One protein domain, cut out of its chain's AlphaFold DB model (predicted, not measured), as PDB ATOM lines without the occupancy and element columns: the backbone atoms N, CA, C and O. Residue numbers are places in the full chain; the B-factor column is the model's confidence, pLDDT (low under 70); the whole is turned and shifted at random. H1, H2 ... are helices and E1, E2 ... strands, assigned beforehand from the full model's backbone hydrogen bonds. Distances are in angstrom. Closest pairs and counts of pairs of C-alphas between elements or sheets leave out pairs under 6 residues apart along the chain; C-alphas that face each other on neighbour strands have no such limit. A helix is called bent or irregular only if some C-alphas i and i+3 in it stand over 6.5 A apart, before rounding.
ATOM      1  N   ASP A   4      45.255   9.311  16.917       63.47
ATOM      2  CA  ASP A   4      44.615   9.162  18.231       63.47
ATOM      3  C   ASP A   4      45.681   9.366  19.317       63.47
ATOM      4  O   ASP A   4      46.533   8.504  19.528       63.47
ATOM      5  N   GLU A   5      45.656  10.524  19.983       68.94
ATOM      6  CA  GLU A   5      46.538  10.841  21.119       68.94
ATOM      7  C   GLU A   5      45.899  10.425  22.465       68.94
ATOM      8  O   GLU A   5      46.138  11.023  23.514       68.94
ATOM      9  N   GLY A   6      45.037   9.404  22.458       63.12
ATOM     10  CA  GLY A   6      44.420   8.825  23.651       63.12
ATOM     11  C   GLY A   6      43.198   9.604  24.143       63.12
ATOM     12  O   GLY A   6      42.157   8.990  24.372       63.12
ATOM     13  N   ASN A   7      43.280  10.936  24.239       60.44
ATOM     14  CA  ASN A   7      42.196  11.794  24.744       60.44
ATOM     15  C   ASN A   7      41.392  12.505  23.632       60.44
ATOM     16  O   ASN A   7      40.198  12.755  23.782       60.44
ATOM     17  N   ALA A   8      42.026  12.810  22.498       62.12
ATOM     18  CA  ALA A   8      41.396  13.471  21.357       62.12
ATOM     19  C   ALA A   8      41.979  12.953  20.041       62.12
ATOM     20  O   ALA A   8      43.126  12.501  19.978       62.12
ATOM     21  N   ILE A   9      41.171  13.033  18.988       67.44
ATOM     22  CA  ILE A   9      41.591  12.652  17.644       67.44
ATOM     23  C   ILE A   9      42.093  13.907  16.932       67.44
ATOM     24  O   ILE A   9      41.328  14.845  16.698       67.44
ATOM     25  N   MET A  10      43.376  13.917  16.578       69.38
ATOM     26  CA  MET A  10      44.040  15.092  16.023       69.38
ATOM     27  C   MET A  10      44.072  15.037  14.495       69.38
ATOM     28  O   MET A  10      44.507  14.044  13.898       69.38
ATOM     29  N   PHE A  11      43.626  16.123  13.863       69.62
ATOM     30  CA  PHE A  11      43.750  16.337  12.423       69.62
ATOM     31  C   PHE A  11      44.787  17.430  12.153       69.62
ATOM     32  O   PHE A  11      44.579  18.594  12.491       69.62
ATOM     33  N   THR A  12      45.913  17.036  11.553       71.00
ATOM     34  CA  THR A  12      47.063  17.910  11.265       71.00
ATOM     35  C   THR A  12      47.188  18.179   9.764       71.00
ATOM     36  O   THR A  12      46.792  17.349   8.941       71.00
ATOM     37  N   ARG A  13      47.838  19.276   9.363       69.19
ATOM     38  CA  ARG A  13      48.124  19.580   7.947       69.19
ATOM     39  C   ARG A  13      48.849  18.448   7.198       69.19
ATOM     40  O   ARG A  13      48.536  18.169   6.044       69.19
ATOM     41  N   LYS A  14      49.754  17.723   7.868       69.56
ATOM     42  CA  LYS A  14      50.450  16.551   7.294       69.56
ATOM     43  C   LYS A  14      49.484  15.431   6.883       69.56
ATOM     44  O   LYS A  14      49.707  14.771   5.878       69.56
ATOM     45  N   SER A  15      48.381  15.247   7.611       67.56
ATOM     46  CA  SER A  15      47.330  14.267   7.280       67.56
ATOM     47  C   SER A  15      46.611  14.580   5.969       67.56
ATOM     48  O   SER A  15      46.175  13.650   5.293       67.56
ATOM     49  N   VAL A  16      46.506  15.863   5.609       71.75
ATOM     50  CA  VAL A  16      45.930  16.306   4.332       71.75
ATOM     51  C   VAL A  16      46.865  15.949   3.176       71.75
ATOM     52  O   VAL A  16      46.391  15.428   2.171       71.75
ATOM     53  N   ALA A  17      48.178  16.140   3.353       71.38
ATOM     54  CA  ALA A  17      49.186  15.783   2.352       71.38
ATOM     55  C   ALA A  17      49.193  14.273   2.049       71.38
ATOM     56  O   ALA A  17      49.126  13.883   0.890       71.38
ATOM     57  N   TYR A  18      49.121  13.417   3.076       71.12
ATOM     58  CA  TYR A  18      48.989  11.966   2.868       71.12
ATOM     59  C   TYR A  18      47.714  11.576   2.105       71.12
ATOM     60  O   TYR A  18      47.698  10.564   1.410       71.12
ATOM     61  N   MET A  19      46.632  12.351   2.236       69.94
ATOM     62  CA  MET A  19      45.414  12.111   1.464       69.94
ATOM     63  C   MET A  19      45.567  12.570   0.009       69.94
ATOM     64  O   MET A  19      45.001  11.939  -0.877       69.94
ATOM     65  N   GLU A  20      46.300  13.653  -0.254       69.56
ATOM     66  CA  GLU A  20      46.635  14.057  -1.623       69.56
ATOM     67  C   GLU A  20      47.503  13.021  -2.332       69.56
ATOM     68  O   GLU A  20      47.168  12.654  -3.456       69.56
ATOM     69  N   ASP A  21      48.512  12.474  -1.657       70.69
ATOM     70  CA  ASP A  21      49.367  11.418  -2.213       70.69
ATOM     71  C   ASP A  21      48.606  10.100  -2.433       70.69
ATOM     72  O   ASP A  21      48.868   9.370  -3.388       70.69
ATOM     73  N   ALA A  22      47.630   9.792  -1.572       69.56
ATOM     74  CA  ALA A  22      46.790   8.601  -1.699       69.56
ATOM     75  C   ALA A  22      45.646   8.756  -2.716       69.56
ATOM     76  O   ALA A  22      44.968   7.771  -3.032       69.56
ATOM     77  N   LYS A  23      45.380   9.967  -3.229       66.25
ATOM     78  CA  LYS A  23      44.341  10.149  -4.245       66.25
ATOM     79  C   LYS A  23      44.794   9.500  -5.553       66.25
ATOM     80  O   LYS A  23      45.861   9.833  -6.064       66.25
ATOM     81  N   PRO A  24      43.960   8.648  -6.170       64.62
ATOM     82  CA  PRO A  24      44.251   8.164  -7.510       64.62
ATOM     83  C   PRO A  24      44.338   9.356  -8.469       64.62
ATOM     84  O   PRO A  24      43.538  10.294  -8.374       64.62
ATOM     85  N   ALA A  25      45.298   9.309  -9.398       61.91
ATOM     86  CA  ALA A  25      45.484  10.341 -10.411       61.91
ATOM     87  C   ALA A  25      44.141  10.637 -11.100       61.91
ATOM     88  O   ALA A  25      43.568   9.784 -11.790       61.91
ATOM     89  N   ARG A  26      43.599  11.839 -10.872       57.78
ATOM     90  CA  ARG A  26      42.320  12.257 -11.454       57.78
ATOM     91  C   ARG A  26      42.548  12.469 -12.943       57.78
ATOM     92  O   ARG A  26      43.009  13.527 -13.344       57.78
ATOM     93  N   ASN A  27      42.240  11.462 -13.757       59.81
ATOM     94  CA  ASN A  27      42.239  11.620 -15.204       59.81
ATOM     95  C   ASN A  27      40.975  12.404 -15.608       59.81
ATOM     96  O   ASN A  27      39.875  11.843 -15.526       59.81
ATOM     97  N   PRO A  28      41.096  13.676 -16.038       56.81
ATOM     98  CA  PRO A  28      39.938  14.486 -16.405       56.81
ATOM     99  C   PRO A  28      39.152  13.861 -17.567       56.81
ATOM    100  O   PRO A  28      37.932  14.001 -17.607       56.81
ATOM    101  N   PHE A  29      39.812  13.082 -18.431       59.41
ATOM    102  CA  PHE A  29      39.213  12.409 -19.587       59.41
ATOM    103  C   PHE A  29      38.431  11.136 -19.256       59.41
ATOM    104  O   PHE A  29      37.752  10.618 -20.128       59.41
ATOM    105  N   LYS A  30      38.491  10.614 -18.022       58.69
ATOM    106  CA  LYS A  30      37.673   9.456 -17.605       58.69
ATOM    107  C   LYS A  30      36.393   9.844 -16.864       58.69
ATOM    108  O   LYS A  30      35.602   8.971 -16.519       58.69
ATOM    109  N   SER A  31      36.179  11.130 -16.586       66.50
ATOM    110  CA  SER A  31      34.973  11.570 -15.887       66.50
ATOM    111  C   SER A  31      33.776  11.555 -16.837       66.50
ATOM    112  O   SER A  31      33.768  12.283 -17.828       66.50
ATOM    113  N   TYR A  32      32.735  10.782 -16.510       67.88
ATOM    114  CA  TYR A  32      31.453  10.803 -17.231       67.88
ATOM    115  C   TYR A  32      30.891  12.225 -17.386       67.88
ATOM    116  O   TYR A  32      30.285  12.547 -18.404       67.88
ATOM    117  N   HIS A  33      31.159  13.103 -16.416       67.88
ATOM    118  CA  HIS A  33      30.742  14.498 -16.470       67.88
ATOM    119  C   HIS A  33      31.480  15.310 -17.549       67.88
ATOM    120  O   HIS A  33      30.875  16.179 -18.169       67.88
ATOM    121  N   LEU A  34      32.754  15.002 -17.836       68.12
ATOM    122  CA  LEU A  34      33.493  15.635 -18.936       68.12
ATOM    123  C   LEU A  34      32.911  15.222 -20.295       68.12
ATOM    124  O   LEU A  34      32.722  16.069 -21.163       68.12
ATOM    125  N   TYR A  35      32.581  13.939 -20.469       68.94
ATOM    126  CA  TYR A  35      31.916  13.459 -21.684       68.94
ATOM    127  C   TYR A  35      30.535  14.092 -21.866       68.94
ATOM    128  O   TYR A  35      30.212  14.546 -22.962       68.94
ATOM    129  N   ALA A  36      29.750  14.198 -20.791       72.00
ATOM    130  CA  ALA A  36      28.466  14.888 -20.821       72.00
ATOM    131  C   ALA A  36      28.623  16.365 -21.219       72.00
ATOM    132  O   ALA A  36      27.887  16.841 -22.079       72.00
ATOM    133  N   ALA A  37      29.617  17.072 -20.670       70.69
ATOM    134  CA  ALA A  37      29.912  18.455 -21.042       70.69
ATOM    135  C   ALA A  37      30.365  18.583 -22.508       70.69
ATOM    136  O   ALA A  37      29.883  19.466 -23.215       70.69
ATOM    137  N   MET A  38      31.229  17.680 -22.993       71.50
ATOM    138  CA  MET A  38      31.683  17.658 -24.391       71.50
ATOM    139  C   MET A  38      30.554  17.392 -25.389       71.50
ATOM    140  O   MET A  38      30.629  17.883 -26.510       71.50
ATOM    141  N   ILE A  39      29.522  16.637 -25.004       76.25
ATOM    142  CA  ILE A  39      28.349  16.378 -25.853       76.25
ATOM    143  C   ILE A  39      27.345  17.531 -25.758       76.25
ATOM    144  O   ILE A  39      26.831  17.984 -26.778       76.25
ATOM    145  N   MET A  40      27.086  18.041 -24.552       73.94
ATOM    146  CA  MET A  40      26.128  19.128 -24.326       73.94
ATOM    147  C   MET A  40      26.558  20.437 -24.989       73.94
ATOM    148  O   MET A  40      25.707  21.175 -25.468       73.94
ATOM    149  N   ALA A  41      27.855  20.722 -25.062       71.62
ATOM    150  CA  ALA A  41      28.384  21.959 -25.628       71.62
ATOM    151  C   ALA A  41      28.084  22.198 -27.116       71.62
ATOM    152  O   ALA A  41      27.536  23.249 -27.451       71.62
ATOM    153  N   PRO A  42      28.399  21.266 -28.036       70.62
ATOM    154  CA  PRO A  42      27.995  21.408 -29.425       70.62
ATOM    155  C   PRO A  42      26.472  21.333 -29.559       70.62
ATOM    156  O   PRO A  42      25.920  22.038 -30.392       70.62
ATOM    157  N   LEU A  43      25.774  20.554 -28.722       71.25
ATOM    158  CA  LEU A  43      24.310  20.482 -28.735       71.25
ATOM    159  C   LEU A  43      23.659  21.826 -28.400       71.25
ATOM    160  O   LEU A  43      22.758  22.239 -29.119       71.25
ATOM    161  N   THR A  44      24.117  22.542 -27.371       68.31
ATOM    162  CA  THR A  44      23.581  23.869 -27.032       68.31
ATOM    163  C   THR A  44      23.913  24.904 -28.099       68.31
ATOM    164  O   THR A  44      23.058  25.722 -28.421       68.31
ATOM    165  N   LEU A  45      25.103  24.842 -28.705       67.31
ATOM    166  CA  LEU A  45      25.490  25.701 -29.830       67.31
ATOM    167  C   LEU A  45      24.636  25.452 -31.079       67.31
ATOM    168  O   LEU A  45      24.169  26.400 -31.710       67.31
ATOM    169  N   VAL A  46      24.419  24.182 -31.425       66.44
ATOM    170  CA  VAL A  46      23.613  23.775 -32.579       66.44
ATOM    171  C   VAL A  46      22.142  24.086 -32.331       66.44
ATOM    172  O   VAL A  46      21.519  24.691 -33.192       66.44
ATOM    173  N   LEU A  47      21.595  23.771 -31.153       64.94
ATOM    174  CA  LEU A  47      20.222  24.129 -30.786       64.94
ATOM    175  C   LEU A  47      20.035  25.644 -30.817       64.94
ATOM    176  O   LEU A  47      19.073  26.111 -31.412       64.94
ATOM    177  N   ASN A  48      20.970  26.424 -30.266       62.97
ATOM    178  CA  ASN A  48      20.883  27.881 -30.326       62.97
ATOM    179  C   ASN A  48      20.816  28.375 -31.777       62.97
ATOM    180  O   ASN A  48      19.938  29.166 -32.104       62.97
ATOM    181  N   ARG A  49      21.668  27.836 -32.658       63.19
ATOM    182  CA  ARG A  49      21.739  28.214 -34.076       63.19
ATOM    183  C   ARG A  49      20.570  27.701 -34.923       63.19
ATOM    184  O   ARG A  49      20.221  28.336 -35.909       63.19
ATOM    185  N   VAL A  50      19.960  26.579 -34.545       62.56
ATOM    186  CA  VAL A  50      18.764  26.014 -35.193       62.56
ATOM    187  C   VAL A  50      17.497  26.751 -34.746       62.56
ATOM    188  O   VAL A  50      16.603  26.972 -35.556       62.56
ATOM    189  N   PHE A  51      17.430  27.185 -33.483       59.34
ATOM    190  CA  PHE A  51      16.311  27.964 -32.941       59.34
ATOM    191  C   PHE A  51      16.412  29.475 -33.191       59.34
ATOM    192  O   PHE A  51      15.456  30.193 -32.903       59.34
ATOM    193  N   THR A  52      17.512  29.976 -33.764       56.00
ATOM    194  CA  THR A  52      17.623  31.368 -34.233       56.00
ATOM    195  C   THR A  52      17.594  31.447 -35.760       56.00
ATOM    196  O   THR A  52      18.643  31.548 -36.388       56.00
ATOM    197  N   ASN A  59      23.286  37.667 -27.397       60.31
ATOM    198  CA  ASN A  59      23.242  36.606 -26.394       60.31
ATOM    199  C   ASN A  59      24.315  35.518 -26.570       60.31
ATOM    200  O   ASN A  59      24.463  34.658 -25.700       60.31
ATOM    201  N   GLY A  60      25.112  35.566 -27.644       63.16
ATOM    202  CA  GLY A  60      26.221  34.627 -27.865       63.16
ATOM    203  C   GLY A  60      27.245  34.621 -26.723       63.16
ATOM    204  O   GLY A  60      27.785  33.571 -26.375       63.16
ATOM    205  N   VAL A  61      27.448  35.771 -26.074       65.56
ATOM    206  CA  VAL A  61      28.361  35.913 -24.932       65.56
ATOM    207  C   VAL A  61      27.906  35.057 -23.746       65.56
ATOM    208  O   VAL A  61      28.729  34.375 -23.143       65.56
ATOM    209  N   PHE A  62      26.603  34.997 -23.450       68.81
ATOM    210  CA  PHE A  62      26.080  34.186 -22.345       68.81
ATOM    211  C   PHE A  62      26.239  32.682 -22.584       68.81
ATOM    212  O   PHE A  62      26.462  31.933 -21.635       68.81
ATOM    213  N   ILE A  63      26.190  32.236 -23.842       67.56
ATOM    214  CA  ILE A  63      26.415  30.828 -24.206       67.56
ATOM    215  C   ILE A  63      27.878  30.455 -23.981       67.56
ATOM    216  O   ILE A  63      28.164  29.427 -23.373       67.56
ATOM    217  N   VAL A  64      28.809  31.301 -24.433       68.31
ATOM    218  CA  VAL A  64      30.251  31.080 -24.242       68.31
ATOM    219  C   VAL A  64      30.605  31.108 -22.754       68.31
ATOM    220  O   VAL A  64      31.324  30.231 -22.273       68.31
ATOM    221  N   VAL A  65      30.051  32.063 -22.003       72.69
ATOM    222  CA  VAL A  65      30.232  32.156 -20.548       72.69
ATOM    223  C   VAL A  65      29.645  30.937 -19.840       72.69
ATOM    224  O   VAL A  65      30.312  30.369 -18.984       72.69
ATOM    225  N   GLY A  66      28.442  30.492 -20.211       70.94
ATOM    226  CA  GLY A  66      27.824  29.279 -19.670       70.94
ATOM    227  C   GLY A  66      28.645  28.023 -19.966       70.94
ATOM    228  O   GLY A  66      28.855  27.185 -19.092       70.94
ATOM    229  N   PHE A  67      29.174  27.914 -21.182       70.62
ATOM    230  CA  PHE A  67      29.990  26.773 -21.576       70.62
ATOM    231  C   PHE A  67      31.318  26.706 -20.811       70.62
ATOM    232  O   PHE A  67      31.751  25.615 -20.449       70.62
ATOM    233  N   LEU A  68      31.943  27.848 -20.521       71.69
ATOM    234  CA  LEU A  68      33.169  27.897 -19.723       71.69
ATOM    235  C   LEU A  68      32.904  27.794 -18.218       71.69
ATOM    236  O   LEU A  68      33.725  27.226 -17.500       71.69
ATOM    237  N   SER A  69      31.771  28.299 -17.725       73.25
ATOM    238  CA  SER A  69      31.456  28.301 -16.294       73.25
ATOM    239  C   SER A  69      31.108  26.913 -15.763       73.25
ATOM    240  O   SER A  69      31.518  26.582 -14.653       73.25
ATOM    241  N   ILE A  70      30.439  26.067 -16.554       71.12
ATOM    242  CA  ILE A  70      30.070  24.693 -16.172       71.12
ATOM    243  C   ILE A  70      31.294  23.819 -15.813       71.12
ATOM    244  O   ILE A  70      31.323  23.281 -14.700       71.12
ATOM    245  N   PRO A  71      32.330  23.667 -16.664       69.81
ATOM    246  CA  PRO A  71      33.516  22.886 -16.314       69.81
ATOM    247  C   PRO A  71      34.312  23.534 -15.174       69.81
ATOM    248  O   PRO A  71      34.838  22.818 -14.319       69.81
ATOM    249  N   MET A  72      34.346  24.869 -15.099       72.88
ATOM    250  CA  MET A  72      35.003  25.585 -13.999       72.88
ATOM    251  C   MET A  72      34.316  25.316 -12.653       72.88
ATOM    252  O   MET A  72      34.987  25.009 -11.665       72.88
ATOM    253  N   MET A  73      32.980  25.351 -12.615       73.56
ATOM    254  CA  MET A  73      32.193  24.981 -11.437       73.56
ATOM    255  C   MET A  73      32.417  23.523 -11.060       73.56
ATOM    256  O   MET A  73      32.567  23.224  -9.879       73.56
ATOM    257  N   GLN A  74      32.492  22.616 -12.033       71.31
ATOM    258  CA  GLN A  74      32.757  21.204 -11.764       71.31
ATOM    259  C   GLN A  74      34.140  20.984 -11.129       71.31
ATOM    260  O   GLN A  74      34.281  20.154 -10.227       71.31
ATOM    261  N   TRP A  75      35.158  21.738 -11.554       70.69
ATOM    262  CA  TRP A  75      36.470  21.726 -10.907       70.69
ATOM    263  C   TRP A  75      36.422  22.296  -9.485       70.69
ATOM    264  O   TRP A  75      36.913  21.646  -8.560       70.69
ATOM    265  N   GLY A  76      35.773  23.446  -9.285       73.75
ATOM    266  CA  GLY A  76      35.621  24.066  -7.964       73.75
ATOM    267  C   GLY A  76      34.812  23.213  -6.977       73.75
ATOM    268  O   GLY A  76      35.175  23.103  -5.805       73.75
ATOM    269  N   MET A  77      33.774  22.526  -7.459       75.88
ATOM    270  CA  MET A  77      32.915  21.656  -6.650       75.88
ATOM    271  C   MET A  77      33.709  20.519  -5.999       75.88
ATOM    272  O   MET A  77      33.440  20.144  -4.863       75.88
ATOM    273  N   GLY A  78      34.734  19.997  -6.680       73.00
ATOM    274  CA  GLY A  78      35.594  18.953  -6.123       73.00
ATOM    275  C   GLY A  78      36.364  19.406  -4.879       73.00
ATOM    276  O   GLY A  78      36.458  18.643  -3.917       73.00
ATOM    277  N   LEU A  79      36.886  20.635  -4.889       74.69
ATOM    278  CA  LEU A  79      37.552  21.230  -3.725       74.69
ATOM    279  C   LEU A  79      36.543  21.527  -2.615       74.69
ATOM    280  O   LEU A  79      36.797  21.212  -1.456       74.69
ATOM    281  N   PHE A  80      35.375  22.061  -2.973       80.56
ATOM    282  CA  PHE A  80      34.322  22.369  -2.011       80.56
ATOM    283  C   PHE A  80      33.828  21.122  -1.267       80.56
ATOM    284  O   PHE A  80      33.808  21.104  -0.037       80.56
ATOM    285  N   VAL A  81      33.500  20.050  -1.995       78.81
ATOM    286  CA  VAL A  81      33.048  18.776  -1.409       78.81
ATOM    287  C   VAL A  81      34.127  18.174  -0.512       78.81
ATOM    288  O   VAL A  81      33.814  17.678   0.568       78.81
ATOM    289  N   GLN A  82      35.396  18.250  -0.918       76.50
ATOM    290  CA  GLN A  82      36.509  17.766  -0.104       76.50
ATOM    291  C   GLN A  82      36.627  18.542   1.212       76.50
ATOM    292  O   GLN A  82      36.738  17.923   2.271       76.50
ATOM    293  N   THR A  83      36.586  19.873   1.156       78.81
ATOM    294  CA  THR A  83      36.649  20.723   2.350       78.81
ATOM    295  C   THR A  83      35.456  20.464   3.263       78.81
ATOM    296  O   THR A  83      35.644  20.235   4.454       78.81
ATOM    297  N   ALA A  84      34.241  20.405   2.712       82.44
ATOM    298  CA  ALA A  84      33.030  20.118   3.475       82.44
ATOM    299  C   ALA A  84      33.082  18.733   4.142       82.44
ATOM    300  O   ALA A  84      32.750  18.595   5.321       82.44
ATOM    301  N   MET A  85      33.552  17.701   3.431       79.88
ATOM    302  CA  MET A  85      33.712  16.376   4.027       79.88
ATOM    303  C   MET A  85      34.742  16.381   5.157       79.88
ATOM    304  O   MET A  85      34.447  15.884   6.241       79.88
ATOM    305  N   LEU A  86      35.937  16.933   4.922       79.19
ATOM    306  CA  LEU A  86      37.038  16.903   5.891       79.19
ATOM    307  C   LEU A  86      36.788  17.767   7.123       79.19
ATOM    308  O   LEU A  86      37.139  17.351   8.224       79.19
ATOM    309  N   MET A  87      36.212  18.956   6.948       77.00
ATOM    310  CA  MET A  87      36.013  19.902   8.046       77.00
ATOM    311  C   MET A  87      34.700  19.699   8.796       77.00
ATOM    312  O   MET A  87      34.619  20.090   9.955       77.00
ATOM    313  N   VAL A  88      33.676  19.113   8.167       81.69
ATOM    314  CA  VAL A  88      32.339  19.004   8.774       81.69
ATOM    315  C   VAL A  88      31.938  17.548   8.960       81.69
ATOM    316  O   VAL A  88      31.734  17.099  10.084       81.69
ATOM    317  N   TYR A  89      31.844  16.783   7.873       82.69
ATOM    318  CA  TYR A  89      31.265  15.440   7.939       82.69
ATOM    319  C   TYR A  89      32.119  14.457   8.749       82.69
ATOM    320  O   TYR A  89      31.612  13.805   9.664       82.69
ATOM    321  N   TYR A  90      33.412  14.352   8.436       79.94
ATOM    322  CA  TYR A  90      34.322  13.441   9.123       79.94
ATOM    323  C   TYR A  90      34.460  13.728  10.620       79.94
ATOM    324  O   TYR A  90      34.302  12.779  11.385       79.94
ATOM    325  N   PRO A  91      34.693  14.970  11.088       78.06
ATOM    326  CA  PRO A  91      34.816  15.222  12.520       78.06
ATOM    327  C   PRO A  91      33.535  14.879  13.282       78.06
ATOM    328  O   PRO A  91      33.616  14.261  14.340       78.06
ATOM    329  N   ILE A  92      32.357  15.177  12.717       83.19
ATOM    330  CA  ILE A  92      31.070  14.796  13.321       83.19
ATOM    331  C   ILE A  92      30.922  13.272  13.373       83.19
ATOM    332  O   ILE A  92      30.492  12.719  14.387       83.19
ATOM    333  N   LYS A  93      31.266  12.573  12.287       81.44
ATOM    334  CA  LYS A  93      31.169  11.111  12.223       81.44
ATOM    335  C   LYS A  93      32.121  10.437  13.217       81.44
ATOM    336  O   LYS A  93      31.687   9.561  13.958       81.44
ATOM    337  N   LEU A  94      33.375  10.881  13.280       77.94
ATOM    338  CA  LEU A  94      34.373  10.374  14.224       77.94
ATOM    339  C   LEU A  94      33.969  10.650  15.677       77.94
ATOM    340  O   LEU A  94      34.006   9.736  16.490       77.94
ATOM    341  N   GLN A  95      33.473  11.848  15.997       80.50
ATOM    342  CA  GLN A  95      32.935  12.129  17.334       80.50
ATOM    343  C   GLN A  95      31.805  11.168  17.726       80.50
ATOM    344  O   GLN A  95      31.760  10.716  18.866       80.50
ATOM    345  N   ARG A  96      30.913  10.820  16.788       81.75
ATOM    346  CA  ARG A  96      29.823   9.865  17.043       81.75
ATOM    347  C   ARG A  96      30.309   8.430  17.236       81.75
ATOM    348  O   ARG A  96      29.760   7.732  18.079       81.75
ATOM    349  N   GLU A  97      31.294   7.986  16.459       81.75
ATOM    350  CA  GLU A  97      31.781   6.599  16.505       81.75
ATOM    351  C   GLU A  97      32.769   6.351  17.650       81.75
ATOM    352  O   GLU A  97      32.746   5.284  18.254       81.75
ATOM    353  N   THR A  98      33.637   7.318  17.964       76.06
ATOM    354  CA  THR A  98      34.690   7.152  18.983       76.06
ATOM    355  C   THR A  98      34.364   7.829  20.314       76.06
ATOM    356  O   THR A  98      35.052   7.576  21.298       76.06
ATOM    357  N   GLY A  99      33.360   8.714  20.366       76.06
ATOM    358  CA  GLY A  99      33.008   9.490  21.563       76.06
ATOM    359  C   GLY A  99      34.044  10.551  21.961       76.06
ATOM    360  O   GLY A  99      33.860  11.247  22.958       76.06
ATOM    361  N   LYS A 100      35.132  10.691  21.193       76.12
ATOM    362  CA  LYS A 100      36.235  11.621  21.455       76.12
ATOM    363  C   LYS A 100      36.096  12.880  20.596       76.12
ATOM    364  O   LYS A 100      35.754  12.771  19.415       76.12
ATOM    365  N   PRO A 101      36.397  14.075  21.132       74.25
ATOM    366  CA  PRO A 101      36.412  15.294  20.337       74.25
ATOM    367  C   PRO A 101      37.511  15.226  19.265       74.25
ATOM    368  O   PRO A 101      38.648  14.839  19.539       74.25
ATOM    369  N   VAL A 102      37.165  15.612  18.034       72.31
ATOM    370  CA  VAL A 102      38.126  15.784  16.939       72.31
ATOM    371  C   VAL A 102      38.616  17.226  16.963       72.31
ATOM    372  O   VAL A 102      37.812  18.151  16.841       72.31
ATOM    373  N   LEU A 103      39.924  17.414  17.132       72.12
ATOM    374  CA  LEU A 103      40.552  18.729  17.207       72.12
ATOM    375  C   LEU A 103      41.489  18.938  16.020       72.12
ATOM    376  O   LEU A 103      42.255  18.062  15.613       72.12
ATOM    377  N   MET A 104      41.407  20.136  15.458       69.44
ATOM    378  CA  MET A 104      42.267  20.598  14.383       69.44
ATOM    379  C   MET A 104      43.526  21.216  14.998       69.44
ATOM    380  O   MET A 104      43.420  22.144  15.798       69.44
ATOM    381  N   LYS A 105      44.709  20.695  14.657       65.25
ATOM    382  CA  LYS A 105      46.005  21.195  15.151       65.25
ATOM    383  C   LYS A 105      46.857  21.642  13.971       65.25
ATOM    384  O   LYS A 105      46.968  20.909  12.990       65.25
ATOM    385  N   ASP A 106      47.463  22.820  14.092       61.19
ATOM    386  CA  ASP A 106      48.327  23.440  13.078       61.19
ATOM    387  C   ASP A 106      47.604  23.754  11.748       61.19
ATOM    388  O   ASP A 106      47.949  23.194  10.701       61.19
TER     389      ASP A 106
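Overview. This is residues 4 to 52 and 59 to 106 of the 107 residues of an uncharacterized protein of Janthinobacterium sp (UniProt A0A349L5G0). The model is a long rod built on one long, bent helix, H3, with a second helix, H2, folded back beside one end of it and a small pair of strands, E1 and E2, packed at the other end. H1 and the link after it run from the strand end back toward H2, leaving an open space between H1 and H3a. The printed part has 97 residues with three named helices and two named strands, in the order E1, H1, H2, H3, E2; the two strands form a parallel sheet, and the class is mostly helix. The whole is extended, with a radius of gyration of the C-alphas of 20.6 A and spans of 67 by 24 by 23 A.

Arrangement. Start at E1, residues 9 to 12, and look across to E2, residues 102 to 105, its parallel neighbour at 31 degrees; N 11 and O 103 are 2.9 A apart and N 103 and O 9 are 3.0 A apart, both within hydrogen-bond range. A tight link leads from E1 to H1, residues 13 to 22, which touches no helix. Go on over a short link to H2, residues 32 to 51, which is apart from H1. Past the cut comes H3, residues 60 to 98, assigned as one helix by its hydrogen bonds but bent: C-alphas 87 and 90 are 6.8 A apart. Its arms, H3a with residues 60 to 87 and H3b with residues 90 to 98, stand at a shallow tilt of 26 degrees. H2 touches H3a, with residues 63 to 71 of H3a alone, and the closest C-alphas are those of Ala 41 and Phe 67, 6.5 A apart. The two run opposite ways at a shallow tilt of 23 degrees. At the other end, the closest C-alphas of H3b and E2 are those of Pro 91 and Val 102, 5.5 A apart, and E1 and H3b are near each other, with 6 pairs of C-alphas within 10 A. Every O i to N i+4 pair is within hydrogen-bond range in H1 and H3b; in H2 it is 15 of 16 and in H3a 21 of 24.

Along the chain. Find C-alpha 9 at (41.591, 12.652, 17.644), where E1 begins its 9.9 A. H1 covers 14.7 A. From C-alpha 32 at (31.453, 10.803, -17.231), H2 runs 27.8 A; it is neither bent nor irregular, but only just: C-alphas 39 and 42 are 6.2 A apart. H3a covers 40.0 A, with a kink of 32 degrees near residue 72, and H3b 11.7 A. E2 covers 9.7 A and ends at C-alpha 105, (46.005, 21.195, 15.151).

Size, cuts and confidence. The C-alphas farthest apart are those of Gly 6 and Thr 52, 67.7 A. Residues 53 to 58 are not printed, and C-alphas 52 and 59 are 11.0 A apart across the cut. Of the links that are printed whole, none is long. Residues 17 to 27, of which 17 to 22 belong to H1, stand free, as do residues 76 to 85 of H3. Mean pLDDT of the printed part is 70.5, and 46 residues are under 70, among them residues 4 to 11, 22 to 35 and 44 to 52.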